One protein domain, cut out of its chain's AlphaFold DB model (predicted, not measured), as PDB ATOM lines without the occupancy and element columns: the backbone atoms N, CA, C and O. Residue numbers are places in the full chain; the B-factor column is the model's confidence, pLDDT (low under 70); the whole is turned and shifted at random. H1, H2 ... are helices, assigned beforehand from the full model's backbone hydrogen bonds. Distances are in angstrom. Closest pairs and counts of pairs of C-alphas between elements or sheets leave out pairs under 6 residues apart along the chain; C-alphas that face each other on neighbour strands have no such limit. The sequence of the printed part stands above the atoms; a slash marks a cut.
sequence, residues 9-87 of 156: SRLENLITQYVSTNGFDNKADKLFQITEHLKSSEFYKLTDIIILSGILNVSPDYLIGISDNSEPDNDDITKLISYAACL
ATOM      1  N   SER A   9      39.347  28.621   4.953       87.00
ATOM      2  CA  SER A   9      38.771  29.320   6.113       87.00
ATOM      3  C   SER A   9      39.161  30.797   6.085       87.00
ATOM      4  O   SER A   9      38.334  31.685   6.293       87.00
ATOM      5  N   ARG A  10      40.430  31.076   5.766       88.62
ATOM      6  CA  ARG A  10      40.937  32.435   5.548       88.62
ATOM      7  C   ARG A  10      40.205  33.122   4.392       88.62
ATOM      8  O   ARG A  10      39.753  34.253   4.554       88.62
ATOM      9  N   LEU A  11      40.036  32.437   3.259       90.81
ATOM     10  CA  LEU A  11      39.325  32.980   2.101       90.81
ATOM     11  C   LEU A  11      37.857  33.316   2.419       90.81
ATOM     12  O   LEU A  11      37.394  34.402   2.084       90.81
ATOM     13  N   GLU A  12      37.135  32.430   3.106       91.56
ATOM     14  CA  GLU A  12      35.743  32.662   3.512       91.56
ATOM     15  C   GLU A  12      35.600  33.870   4.444       91.56
ATOM     16  O   GLU A  12      34.680  34.678   4.279       91.56
ATOM     17  N   ASN A  13      36.539  34.048   5.377       93.75
ATOM     18  CA  ASN A  13      36.570  35.220   6.250       93.75
ATOM     19  C   ASN A  13      36.769  36.516   5.455       93.75
ATOM     20  O   ASN A  13      36.045  37.486   5.679       93.75
ATOM     21  N   LEU A  14      37.702  36.528   4.497       95.00
ATOM     22  CA  LEU A  14      37.945  37.690   3.637       95.00
ATOM     23  C   LEU A  14      36.719  38.035   2.783       95.00
ATOM     24  O   LEU A  14      36.342  39.202   2.687       95.00
ATOM     25  N   ILE A  15      36.059  37.033   2.199       94.19
ATOM     26  CA  ILE A  15      34.834  37.237   1.412       94.19
ATOM     27  C   ILE A  15      33.713  37.781   2.304       94.19
ATOM     28  O   ILE A  15      33.020  38.722   1.924       94.19
ATOM     29  N   THR A  16      33.568  37.250   3.518       93.94
ATOM     30  CA  THR A  16      32.571  37.731   4.484       93.94
ATOM     31  C   THR A  16      32.820  39.192   4.860       93.94
ATOM     32  O   THR A  16      31.883  39.992   4.881       93.94
ATOM     33  N   GLN A  17      34.076  39.574   5.107       94.75
ATOM     34  CA  GLN A  17      34.459  40.964   5.377       94.75
ATOM     35  C   GLN A  17      34.183  41.877   4.176       94.75
ATOM     36  O   GLN A  17      33.639  42.973   4.343       94.75
ATOM     37  N   TYR A  18      34.501  41.409   2.966       95.62
ATOM     38  CA  TYR A  18      34.227  42.130   1.729       95.62
ATOM     39  C   TYR A  18      32.733  42.427   1.570       95.62
ATOM     40  O   TYR A  18      32.356  43.589   1.402       95.62
ATOM     41  N   VAL A  19      31.887  41.398   1.684       95.06
ATOM     42  CA  VAL A  19      30.424  41.508   1.564       95.06
ATOM     43  C   VAL A  19      29.836  42.369   2.680       95.06
ATOM     44  O   VAL A  19      28.953  43.183   2.424       95.06
ATOM     45  N   SER A  20      30.351  42.259   3.906       94.25
ATOM     46  CA  SER A  20      29.902  43.100   5.026       94.25
ATOM     47  C   SER A  20      30.182  44.588   4.792       94.25
ATOM     48  O   SER A  20      29.434  45.436   5.270       94.25
ATOM     49  N   THR A  21      31.245  44.907   4.048       94.12
ATOM     50  CA  THR A  21      31.671  46.287   3.772       94.12
ATOM     51  C   THR A  21      31.012  46.866   2.517       94.12
ATOM     52  O   THR A  21      30.626  48.031   2.508       94.12
ATOM     53  N   ASN A  22      30.887  46.066   1.453       93.75
ATOM     54  CA  ASN A  22      30.478  46.533   0.121       93.75
ATOM     55  C   ASN A  22      29.063  46.084  -0.283       93.75
ATOM     56  O   ASN A  22      28.529  46.569  -1.279       93.75
ATOM     57  N   GLY A  23      28.444  45.178   0.478       91.75
ATOM     58  CA  GLY A  23      27.211  44.497   0.092       91.75
ATOM     59  C   GLY A  23      27.440  43.377  -0.929       91.75
ATOM     60  O   GLY A  23      28.571  43.019  -1.260       91.75
ATOM     61  N   PHE A  24      26.339  42.804  -1.419       90.69
ATOM     62  CA  PHE A  24      26.356  41.846  -2.525       90.69
ATOM     63  C   PHE A  24      26.333  42.599  -3.859       90.69
ATOM     64  O   PHE A  24      25.293  43.115  -4.270       90.69
ATOM     65  N   ASP A  25      27.489  42.669  -4.515       92.31
ATOM     66  CA  ASP A  25      27.676  43.257  -5.840       92.31
ATOM     67  C   ASP A  25      28.247  42.230  -6.843       92.31
ATOM     68  O   ASP A  25      28.509  41.071  -6.518       92.31
ATOM     69  N   ASN A  26      28.505  42.669  -8.077       90.38
ATOM     70  CA  ASN A  26      29.075  41.806  -9.119       90.38
ATOM     71  C   ASN A  26      30.445  41.211  -8.738       90.38
ATOM     72  O   ASN A  26      30.844  40.182  -9.286       90.38
ATOM     73  N   LYS A  27      31.210  41.873  -7.859       91.94
ATOM     74  CA  LYS A  27      32.499  41.362  -7.383       91.94
ATOM     75  C   LYS A  27      32.277  40.275  -6.340       91.94
ATOM     76  O   LYS A  27      32.938  39.245  -6.440       91.94
ATOM     77  N   ALA A  28      31.331  40.457  -5.418       92.31
ATOM     78  CA  ALA A  28      30.903  39.422  -4.482       92.31
ATOM     79  C   ALA A  28      30.454  38.156  -5.227       92.31
ATOM     80  O   ALA A  28      30.978  37.079  -4.953       92.31
ATOM     81  N   ASP A  29      29.595  38.283  -6.242       92.38
ATOM     82  CA  ASP A  29      29.162  37.143  -7.064       92.38
ATOM     83  C   ASP A  29      30.349  36.407  -7.697       92.38
ATOM     84  O   ASP A  29      30.410  35.176  -7.716       92.38
ATOM     85  N   LYS A  30      31.337  37.162  -8.187       91.19
ATOM     86  CA  LYS A  30      32.546  36.603  -8.794       91.19
ATOM     87  C   LYS A  30      33.437  35.896  -7.771       91.19
ATOM     88  O   LYS A  30      33.979  34.838  -8.086       91.19
ATOM     89  N   LEU A  31      33.566  36.443  -6.558       93.25
ATOM     90  CA  LEU A  31      34.271  35.799  -5.443       93.25
ATOM     91  C   LEU A  31      33.636  34.445  -5.114       93.25
ATOM     92  O   LEU A  31      34.361  33.457  -4.995       93.25
ATOM     93  N   PHE A  32      32.305  34.378  -5.021       91.69
ATOM     94  CA  PHE A  32      31.597  33.125  -4.750       91.69
ATOM     95  C   PHE A  32      31.780  32.108  -5.877       91.69
ATOM     96  O   PHE A  32      32.197  30.988  -5.602       91.69
ATOM     97  N   GLN A  33      31.579  32.506  -7.138       91.19
ATOM     98  CA  GLN A  33      31.761  31.616  -8.293       91.19
ATOM     99  C   GLN A  33      33.174  31.024  -8.354       91.19
ATOM    100  O   GLN A  33      33.341  29.823  -8.572       91.19
ATOM    101  N   ILE A  34      34.200  31.857  -8.145       90.50
ATOM    102  CA  ILE A  34      35.589  31.395  -8.130       90.50
ATOM    103  C   ILE A  34      35.823  30.472  -6.933       90.50
ATOM    104  O   ILE A  34      36.413  29.410  -7.091       90.50
ATOM    105  N   THR A  35      35.336  30.829  -5.746       89.81
ATOM    106  CA  THR A  35      35.535  30.019  -4.535       89.81
ATOM    107  C   THR A  35      34.858  28.653  -4.643       89.81
ATOM    108  O   THR A  35      35.468  27.645  -4.290       89.81
ATOM    109  N   GLU A  36      33.638  28.583  -5.178       88.69
ATOM    110  CA  GLU A  36      32.958  27.314  -5.463       88.69
ATOM    111  C   GLU A  36      33.721  26.486  -6.500       88.69
ATOM    112  O   GLU A  36      33.940  25.290  -6.294       88.69
ATOM    113  N   HIS A  37      34.202  27.125  -7.573       86.69
ATOM    114  CA  HIS A  37      35.036  26.454  -8.566       86.69
ATOM    115  C   HIS A  37      36.290  25.846  -7.923       86.69
ATOM    116  O   HIS A  37      36.567  24.664  -8.134       86.69
ATOM    117  N   LEU A  38      37.003  26.615  -7.095       85.75
ATOM    118  CA  LEU A  38      38.220  26.170  -6.417       85.75
ATOM    119  C   LEU A  38      37.949  25.007  -5.456       85.75
ATOM    120  O   LEU A  38      38.722  24.057  -5.449       85.75
ATOM    121  N   LYS A  39      36.840  25.019  -4.703       84.06
ATOM    122  CA  LYS A  39      36.456  23.905  -3.809       84.06
ATOM    123  C   LYS A  39      36.210  22.590  -4.554       84.06
ATOM    124  O   LYS A  39      36.395  21.519  -3.986       84.06
ATOM    125  N   SER A  40      35.759  22.673  -5.805       83.50
ATOM    126  CA  SER A  40      35.421  21.511  -6.640       83.50
ATOM    127  C   SER A  40      36.564  21.010  -7.533       83.50
ATOM    128  O   SER A  40      36.418  19.975  -8.180       83.50
ATOM    129  N   SER A  41      37.682  21.740  -7.606       79.38
ATOM    130  CA  SER A  41      38.785  21.458  -8.528       79.38
ATOM    131  C   SER A  41      39.967  20.815  -7.804       79.38
ATOM    132  O   SER A  41      40.374  21.277  -6.744       79.38
ATOM    133  N   GLU A  42      40.585  19.800  -8.412       69.38
ATOM    134  CA  GLU A  42      41.849  19.226  -7.915       69.38
ATOM    135  C   GLU A  42      43.039  20.181  -8.097       69.38
ATOM    136  O   GLU A  42      44.057  20.049  -7.418       69.38
ATOM    137  N   PHE A  43      42.922  21.151  -9.013       69.94
ATOM    138  CA  PHE A  43      43.992  22.092  -9.335       69.94
ATOM    139  C   PHE A  43      43.492  23.530  -9.399       69.94
ATOM    140  O   PHE A  43      42.486  23.840 -10.043       69.94
ATOM    141  N   TYR A  44      44.258  24.426  -8.784       76.31
ATOM    142  CA  TYR A  44      43.971  25.853  -8.769       76.31
ATOM    143  C   TYR A  44      44.649  26.547  -9.945       76.31
ATOM    144  O   TYR A  44      45.847  26.370 -10.188       76.31
ATOM    145  N   LYS A  45      43.899  27.372 -10.678       83.00
ATOM    146  CA  LYS A  45      44.490  28.223 -11.711       83.00
ATOM    147  C   LYS A  45      45.059  29.471 -11.054       83.00
ATOM    148  O   LYS A  45      44.381  30.140 -10.278       83.00
ATOM    149  N   LEU A  46      46.276  29.843 -11.445       84.19
ATOM    150  CA  LEU A  46      46.912  31.084 -10.999       84.19
ATOM    151  C   LEU A  46      46.026  32.316 -11.255       84.19
ATOM    152  O   LEU A  46      45.990  33.235 -10.443       84.19
ATOM    153  N   THR A  47      45.270  32.319 -12.356       88.50
ATOM    154  CA  THR A  47      44.328  33.396 -12.684       88.50
ATOM    155  C   THR A  47      43.252  33.584 -11.625       88.50
ATOM    156  O   THR A  47      42.896  34.717 -11.335       88.50
ATOM    157  N   ASP A  48      42.761  32.499 -11.030       89.75
ATOM    158  CA  ASP A  48      41.689  32.555 -10.037       89.75
ATOM    159  C   ASP A  48      42.212  33.179  -8.740       89.75
ATOM    160  O   ASP A  48      41.602  34.102  -8.208       89.75
ATOM    161  N   ILE A  49      43.407  32.765  -8.305       90.19
ATOM    162  CA  ILE A  49      44.111  33.335  -7.144       90.19
ATOM    163  C   ILE A  49      44.364  34.836  -7.342       90.19
ATOM    164  O   ILE A  49      44.097  35.637  -6.450       90.19
ATOM    165  N   ILE A  50      44.837  35.230  -8.526       91.31
ATOM    166  CA  ILE A  50      45.086  36.631  -8.887       91.31
ATOM    167  C   ILE A  50      43.791  37.460  -8.862       91.31
ATOM    168  O   ILE A  50      43.788  38.604  -8.398       91.31
ATOM    169  N   ILE A  51      42.681  36.909  -9.362       92.50
ATOM    170  CA  ILE A  51      41.392  37.609  -9.351       92.50
ATOM    171  C   ILE A  51      40.914  37.807  -7.909       92.50
ATOM    172  O   ILE A  51      40.558  38.931  -7.553       92.50
ATOM    173  N   LEU A  52      40.960  36.758  -7.079       93.31
ATOM    174  CA  LEU A  52      40.618  36.839  -5.654       93.31
ATOM    175  C   LEU A  52      41.469  37.896  -4.942       93.31
ATOM    176  O   LEU A  52      40.921  38.778  -4.287       93.31
ATOM    177  N   SER A  53      42.789  37.850  -5.136       92.62
ATOM    178  CA  SER A  53      43.751  38.803  -4.574       92.62
ATOM    179  C   SER A  53      43.400  40.251  -4.919       92.62
ATOM    180  O   SER A  53      43.332  41.093  -4.026       92.62
ATOM    181  N   GLY A  54      43.101  40.548  -6.186       92.50
ATOM    182  CA  GLY A  54      42.770  41.916  -6.588       92.50
ATOM    183  C   GLY A  54      41.389  42.401  -6.145       92.50
ATOM    184  O   GLY A  54      41.233  43.593  -5.893       92.50
ATOM    185  N   ILE A  55      40.387  41.521  -6.026       92.75
ATOM    186  CA  ILE A  55      39.070  41.919  -5.497       92.75
ATOM    187  C   ILE A  55      39.155  42.174  -3.987       92.75
ATOM    188  O   ILE A  55      38.615  43.170  -3.508       92.75
ATOM    189  N   LEU A  56      39.835  41.288  -3.255       92.94
ATOM    190  CA  LEU A  56      39.983  41.356  -1.798       92.94
ATOM    191  C   LEU A  56      41.081  42.339  -1.355       92.94
ATOM    192  O   LEU A  56      41.186  42.624  -0.168       92.94
ATOM    193  N   ASN A  57      41.870  42.863  -2.299       91.44
ATOM    194  CA  ASN A  57      43.033  43.726  -2.071       91.44
ATOM    195  C   ASN A  57      44.036  43.124  -1.071       91.44
ATOM    196  O   ASN A  57      44.467  43.791  -0.134       91.44
ATOM    197  N   VAL A  58      44.387  41.852  -1.276       92.44
ATOM    198  CA  VAL A  58      45.368  41.117  -0.461       92.44
ATOM    199  C   VAL A  58      46.448  40.490  -1.331       92.44
ATOM    200  O   VAL A  58      46.217  40.219  -2.508       92.44
ATOM    201  N   SER A  59      47.614  40.207  -0.758       90.50
ATOM    202  CA  SER A  59      48.703  39.518  -1.450       90.50
ATOM    203  C   SER A  59      48.278  38.125  -1.959       90.50
ATOM    204  O   SER A  59      47.648  37.364  -1.216       90.50
ATOM    205  N   PRO A  60      48.641  37.729  -3.196       89.31
ATOM    206  CA  PRO A  60      48.454  36.358  -3.668       89.31
ATOM    207  C   PRO A  60      49.127  35.325  -2.757       89.31
ATOM    208  O   PRO A  60      48.532  34.283  -2.495       89.31
ATOM    209  N   ASP A  61      50.314  35.639  -2.225       88.88
ATOM    210  CA  ASP A  61      51.089  34.759  -1.338       88.88
ATOM    211  C   ASP A  61      50.374  34.506  -0.008       88.88
ATOM    212  O   ASP A  61      50.472  33.413   0.556       88.88
ATOM    213  N   TYR A  62      49.603  35.492   0.459       89.62
ATOM    214  CA  TYR A  62      48.742  35.356   1.630       89.62
ATOM    215  C   TYR A  62      47.603  34.361   1.411       89.62
ATOM    216  O   TYR A  62      47.272  33.583   2.308       89.62
ATOM    217  N   LEU A  63      47.008  34.360   0.213       89.00
ATOM    218  CA  LEU A  63      45.902  33.465  -0.132       89.00
ATOM    219  C   LEU A  63      46.347  32.004  -0.272       89.00
ATOM    220  O   LEU A  63      45.581  31.096   0.049       89.00
ATOM    221  N   ILE A  64      47.575  31.772  -0.738       86.75
ATOM    222  CA  ILE A  64      48.143  30.427  -0.944       86.75
ATOM    223  C   ILE A  64      48.998  29.927   0.228       86.75
ATOM    224  O   ILE A  64      49.641  28.883   0.106       86.75
ATOM    225  N   GLY A  65      49.032  30.669   1.339       84.19
ATOM    226  CA  GLY A  65      49.714  30.264   2.570       84.19
ATOM    227  C   GLY A  65      51.244  30.302   2.504       84.19
ATOM    228  O   GLY A  65      51.898  29.636   3.302       84.19
ATOM    229  N   ILE A  66      51.827  31.053   1.563       86.06
ATOM    230  CA  ILE A  66      53.281  31.291   1.503       86.06
ATOM    231  C   ILE A  66      53.693  32.381   2.498       86.06
ATOM    232  O   ILE A  66      54.787  32.326   3.056       86.06
ATOM    233  N   SER A  67      52.814  33.357   2.730       87.31
ATOM    234  CA  SER A  67      53.044  34.478   3.638       87.31
ATOM    235  C   SER A  67      51.861  34.668   4.587       87.31
ATOM    236  O   SER A  67      50.711  34.412   4.230       87.31
ATOM    237  N   ASP A  68      52.135  35.165   5.791       87.56
ATOM    238  CA  ASP A  68      51.103  35.661   6.710       87.56
ATOM    239  C   ASP A  68      50.863  37.171   6.563       87.56
ATOM    240  O   ASP A  68      49.934  37.707   7.166       87.56
ATOM    241  N   ASN A  69      51.654  37.861   5.734       89.44
ATOM    242  CA  ASN A  69      51.400  39.257   5.400       89.44
ATOM    243  C   ASN A  69      50.282  39.354   4.355       89.44
ATOM    244  O   ASN A  69      50.473  38.944   3.211       89.44
ATOM    245  N   SER A  70      49.135  39.915   4.745       90.50
ATOM    246  CA  SER A  70      47.995  40.124   3.852       90.50
ATOM    247  C   SER A  70      48.180  41.280   2.877       90.50
ATOM    248  O   SER A  70      47.504  41.299   1.853       90.50
ATOM    249  N   GLU A  71      49.044  42.247   3.179       91.38
ATOM    250  CA  GLU A  71      49.188  43.451   2.363       91.38
ATOM    251  C   GLU A  71      49.932  43.147   1.053       91.38
ATOM    252  O   GLU A  71      50.951  42.448   1.071       91.38
ATOM    253  N   PRO A  72      49.446  43.643  -0.096       86.62
ATOM    254  CA  PRO A  72      50.209  43.587  -1.332       86.62
ATOM    255  C   PRO A  72      51.454  44.477  -1.242       86.62
ATOM    256  O   PRO A  72      51.389  45.594  -0.739       86.62
ATOM    257  N   ASP A  73      52.570  44.044  -1.834       83.50
ATOM    258  CA  ASP A  73      53.772  44.891  -1.946       83.50
ATOM    259  C   ASP A  73      53.503  46.171  -2.758       83.50
ATOM    260  O   ASP A  73      54.126  47.214  -2.550       83.50
ATOM    261  N   ASN A  74      52.587  46.081  -3.728       84.81
ATOM    262  CA  ASN A  74      52.111  47.204  -4.522       84.81
ATOM    263  C   ASN A  74      50.655  46.971  -4.965       84.81
ATOM    264  O   ASN A  74      50.364  46.109  -5.806       84.81
ATOM    265  N   ASP A  75      49.748  47.773  -4.410       83.88
ATOM    266  CA  ASP A  75      48.308  47.712  -4.676       83.88
ATOM    267  C   ASP A  75      47.964  47.953  -6.152       83.88
ATOM    268  O   ASP A  75      47.095  47.274  -6.706       83.88
ATOM    269  N   ASP A  76      48.649  48.889  -6.813       85.62
ATOM    270  CA  ASP A  76      48.378  49.241  -8.211       85.62
ATOM    271  C   ASP A  76      48.765  48.099  -9.153       85.62
ATOM    272  O   ASP A  76      48.007  47.752 -10.063       85.62
ATOM    273  N   ILE A  77      49.912  47.457  -8.905       85.94
ATOM    274  CA  ILE A  77      50.359  46.287  -9.672       85.94
ATOM    275  C   ILE A  77      49.383  45.126  -9.474       85.94
ATOM    276  O   ILE A  77      48.960  44.499 -10.446       85.94
ATOM    277  N   THR A  78      48.970  44.870  -8.235       86.12
ATOM    278  CA  THR A  78      48.034  43.783  -7.909       86.12
ATOM    279  C   THR A  78      46.692  43.975  -8.615       86.12
ATOM    280  O   THR A  78      46.183  43.055  -9.266       86.12
ATOM    281  N   LYS A  79      46.149  45.198  -8.584       86.81
ATOM    282  CA  LYS A  79      44.922  45.558  -9.310       86.81
ATOM    283  C   LYS A  79      45.089  45.415 -10.817       86.81
ATOM    284  O   LYS A  79      44.218  44.838 -11.465       86.81
ATOM    285  N   LEU A  80      46.203  45.885 -11.380       89.50
ATOM    286  CA  LEU A  80      46.464  45.798 -12.818       89.50
ATOM    287  C   LEU A  80      46.480  44.342 -13.301       89.50
ATOM    288  O   LEU A  80      45.827  44.014 -14.294       89.50
ATOM    289  N   ILE A  81      47.183  43.462 -12.582       90.50
ATOM    290  CA  ILE A  81      47.270  42.036 -12.919       90.50
ATOM    291  C   ILE A  81      45.888  41.371 -12.773       90.50
ATOM    292  O   ILE A  81      45.475  40.616 -13.655       90.50
ATOM    293  N   SER A  82      45.133  41.698 -11.719       91.31
ATOM    294  CA  SER A  82      43.771  41.186 -11.508       91.31
ATOM    295  C   SER A  82      42.789  41.610 -12.603       91.31
ATOM    296  O   SER A  82      42.041  40.784 -13.143       91.31
ATOM    297  N   TYR A  83      42.836  42.877 -13.021       90.69
ATOM    298  CA  TYR A  83      42.039  43.364 -14.144       90.69
ATOM    299  C   TYR A  83      42.430  42.668 -15.442       90.69
ATOM    300  O   TYR A  83      41.551  42.177 -16.150       90.69
ATOM    301  N   ALA A  84      43.728  42.537 -15.723       91.94
ATOM    302  CA  ALA A  84      44.210  41.826 -16.901       91.94
ATOM    303  C   ALA A  84      43.740  40.358 -16.932       91.94
ATOM    304  O   ALA A  84      43.363  39.864 -17.998       91.94
ATOM    305  N   ALA A  85      43.689  39.679 -15.780       90.81
ATOM    306  CA  ALA A  85      43.188  38.309 -15.665       90.81
ATOM    307  C   ALA A  85      41.686  38.185 -15.994       90.81
ATOM    308  O   ALA A  85      41.257  37.164 -16.532       90.81
ATOM    309  N   CYS A  86      40.895  39.234 -15.740       88.25
ATOM    310  CA  CYS A  86      39.460  39.269 -16.035       88.25
ATOM    311  C   CYS A  86      39.121  39.568 -17.506       88.25
ATOM    312  O   CYS A  86      37.987  39.330 -17.927       88.25
ATOM    313  N   LEU A  87      40.054  40.126 -18.280       90.62
ATOM    314  CA  LEU A  87      39.821  40.518 -19.670       90.62
ATOM    315  C   LEU A  87      39.768  39.302 -20.601       90.62
ATOM    316  O   LEU A  87      40.474  38.319 -20.395       90.62
TER     317      LEU A  87
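Overview. This is residues 9 to 87 of the 156 residues of an uncharacterized protein of Clostridiales bacterium (UniProt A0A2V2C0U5). Helix H3 forms the middle of a small helical body, with the hairpin of H1 and H2 packed on one side and H5 crossing it on the other. The short H4 packs on H3 too, and the turn at residues 20 to 26, of which 20 to 22 belong to H1, sticks out. The printed part has 79 residues with five named helices, H1 to H5 in chain order, and no named strand; the class is all helix. It is compact, with a radius of gyration of the C-alphas of 11.8 A, and rounded, spanning 31 by 28 by 27 A.

Along the chain. H1, residues 9 to 22, starts with C-alpha 9 at (38.771, 29.320, 6.113) and is 20.0 A long. H2, residues 26 to 40, measures 21.4 A. H3, residues 46 to 56, measures 15.4 A. H4 is residues 60 to 63, 5.2 A. H5, residues 75 to 86, measures 16.7 A and ends with C-alpha 86 at (39.460, 39.269, -16.035).

Arrangement. H1, H2 and H3 make an up and down bundle, each helix running against the one before. H1 and H2, a hairpin, touch through residues 15 to 19 and 28 to 31 alone, at a shallow tilt of 13 degrees; their closest C-alphas, Val 19 and Ala 28, are 6.4 A apart. H2 and H3, also a hairpin, touch at a steep tilt of 39 degrees, with the C-alphas of Leu 31 and Leu 52 closest at 6.4 A. H1 and H3 only just touch, with 3 pairs of C-alphas within 8 A, the closest Tyr 18 and Leu 56 at 6.8 A. H3 touches H4, closest at the C-alphas of Ser 53 and Pro 60, 5.4 A. H3 and H5 touch at a steep tilt of 53 degrees, opposite ways, closest at the C-alphas of Ile 51 and Ser 82, 4.8 A. H5 is apart from H1, H2 and H4. Every O i to N i+4 pair is within hydrogen-bond range in H1, H2, H3 and H5; H4 is too short for one.

Size, cuts and confidence. The C-alphas farthest apart, Thr 21 and Glu 42, are 31.2 A apart. The printed part has no cut, and H4 to H5 is the long link, 11 residues. Mean pLDDT of the printed part is 89.1; residues 42 to 43 are under 70.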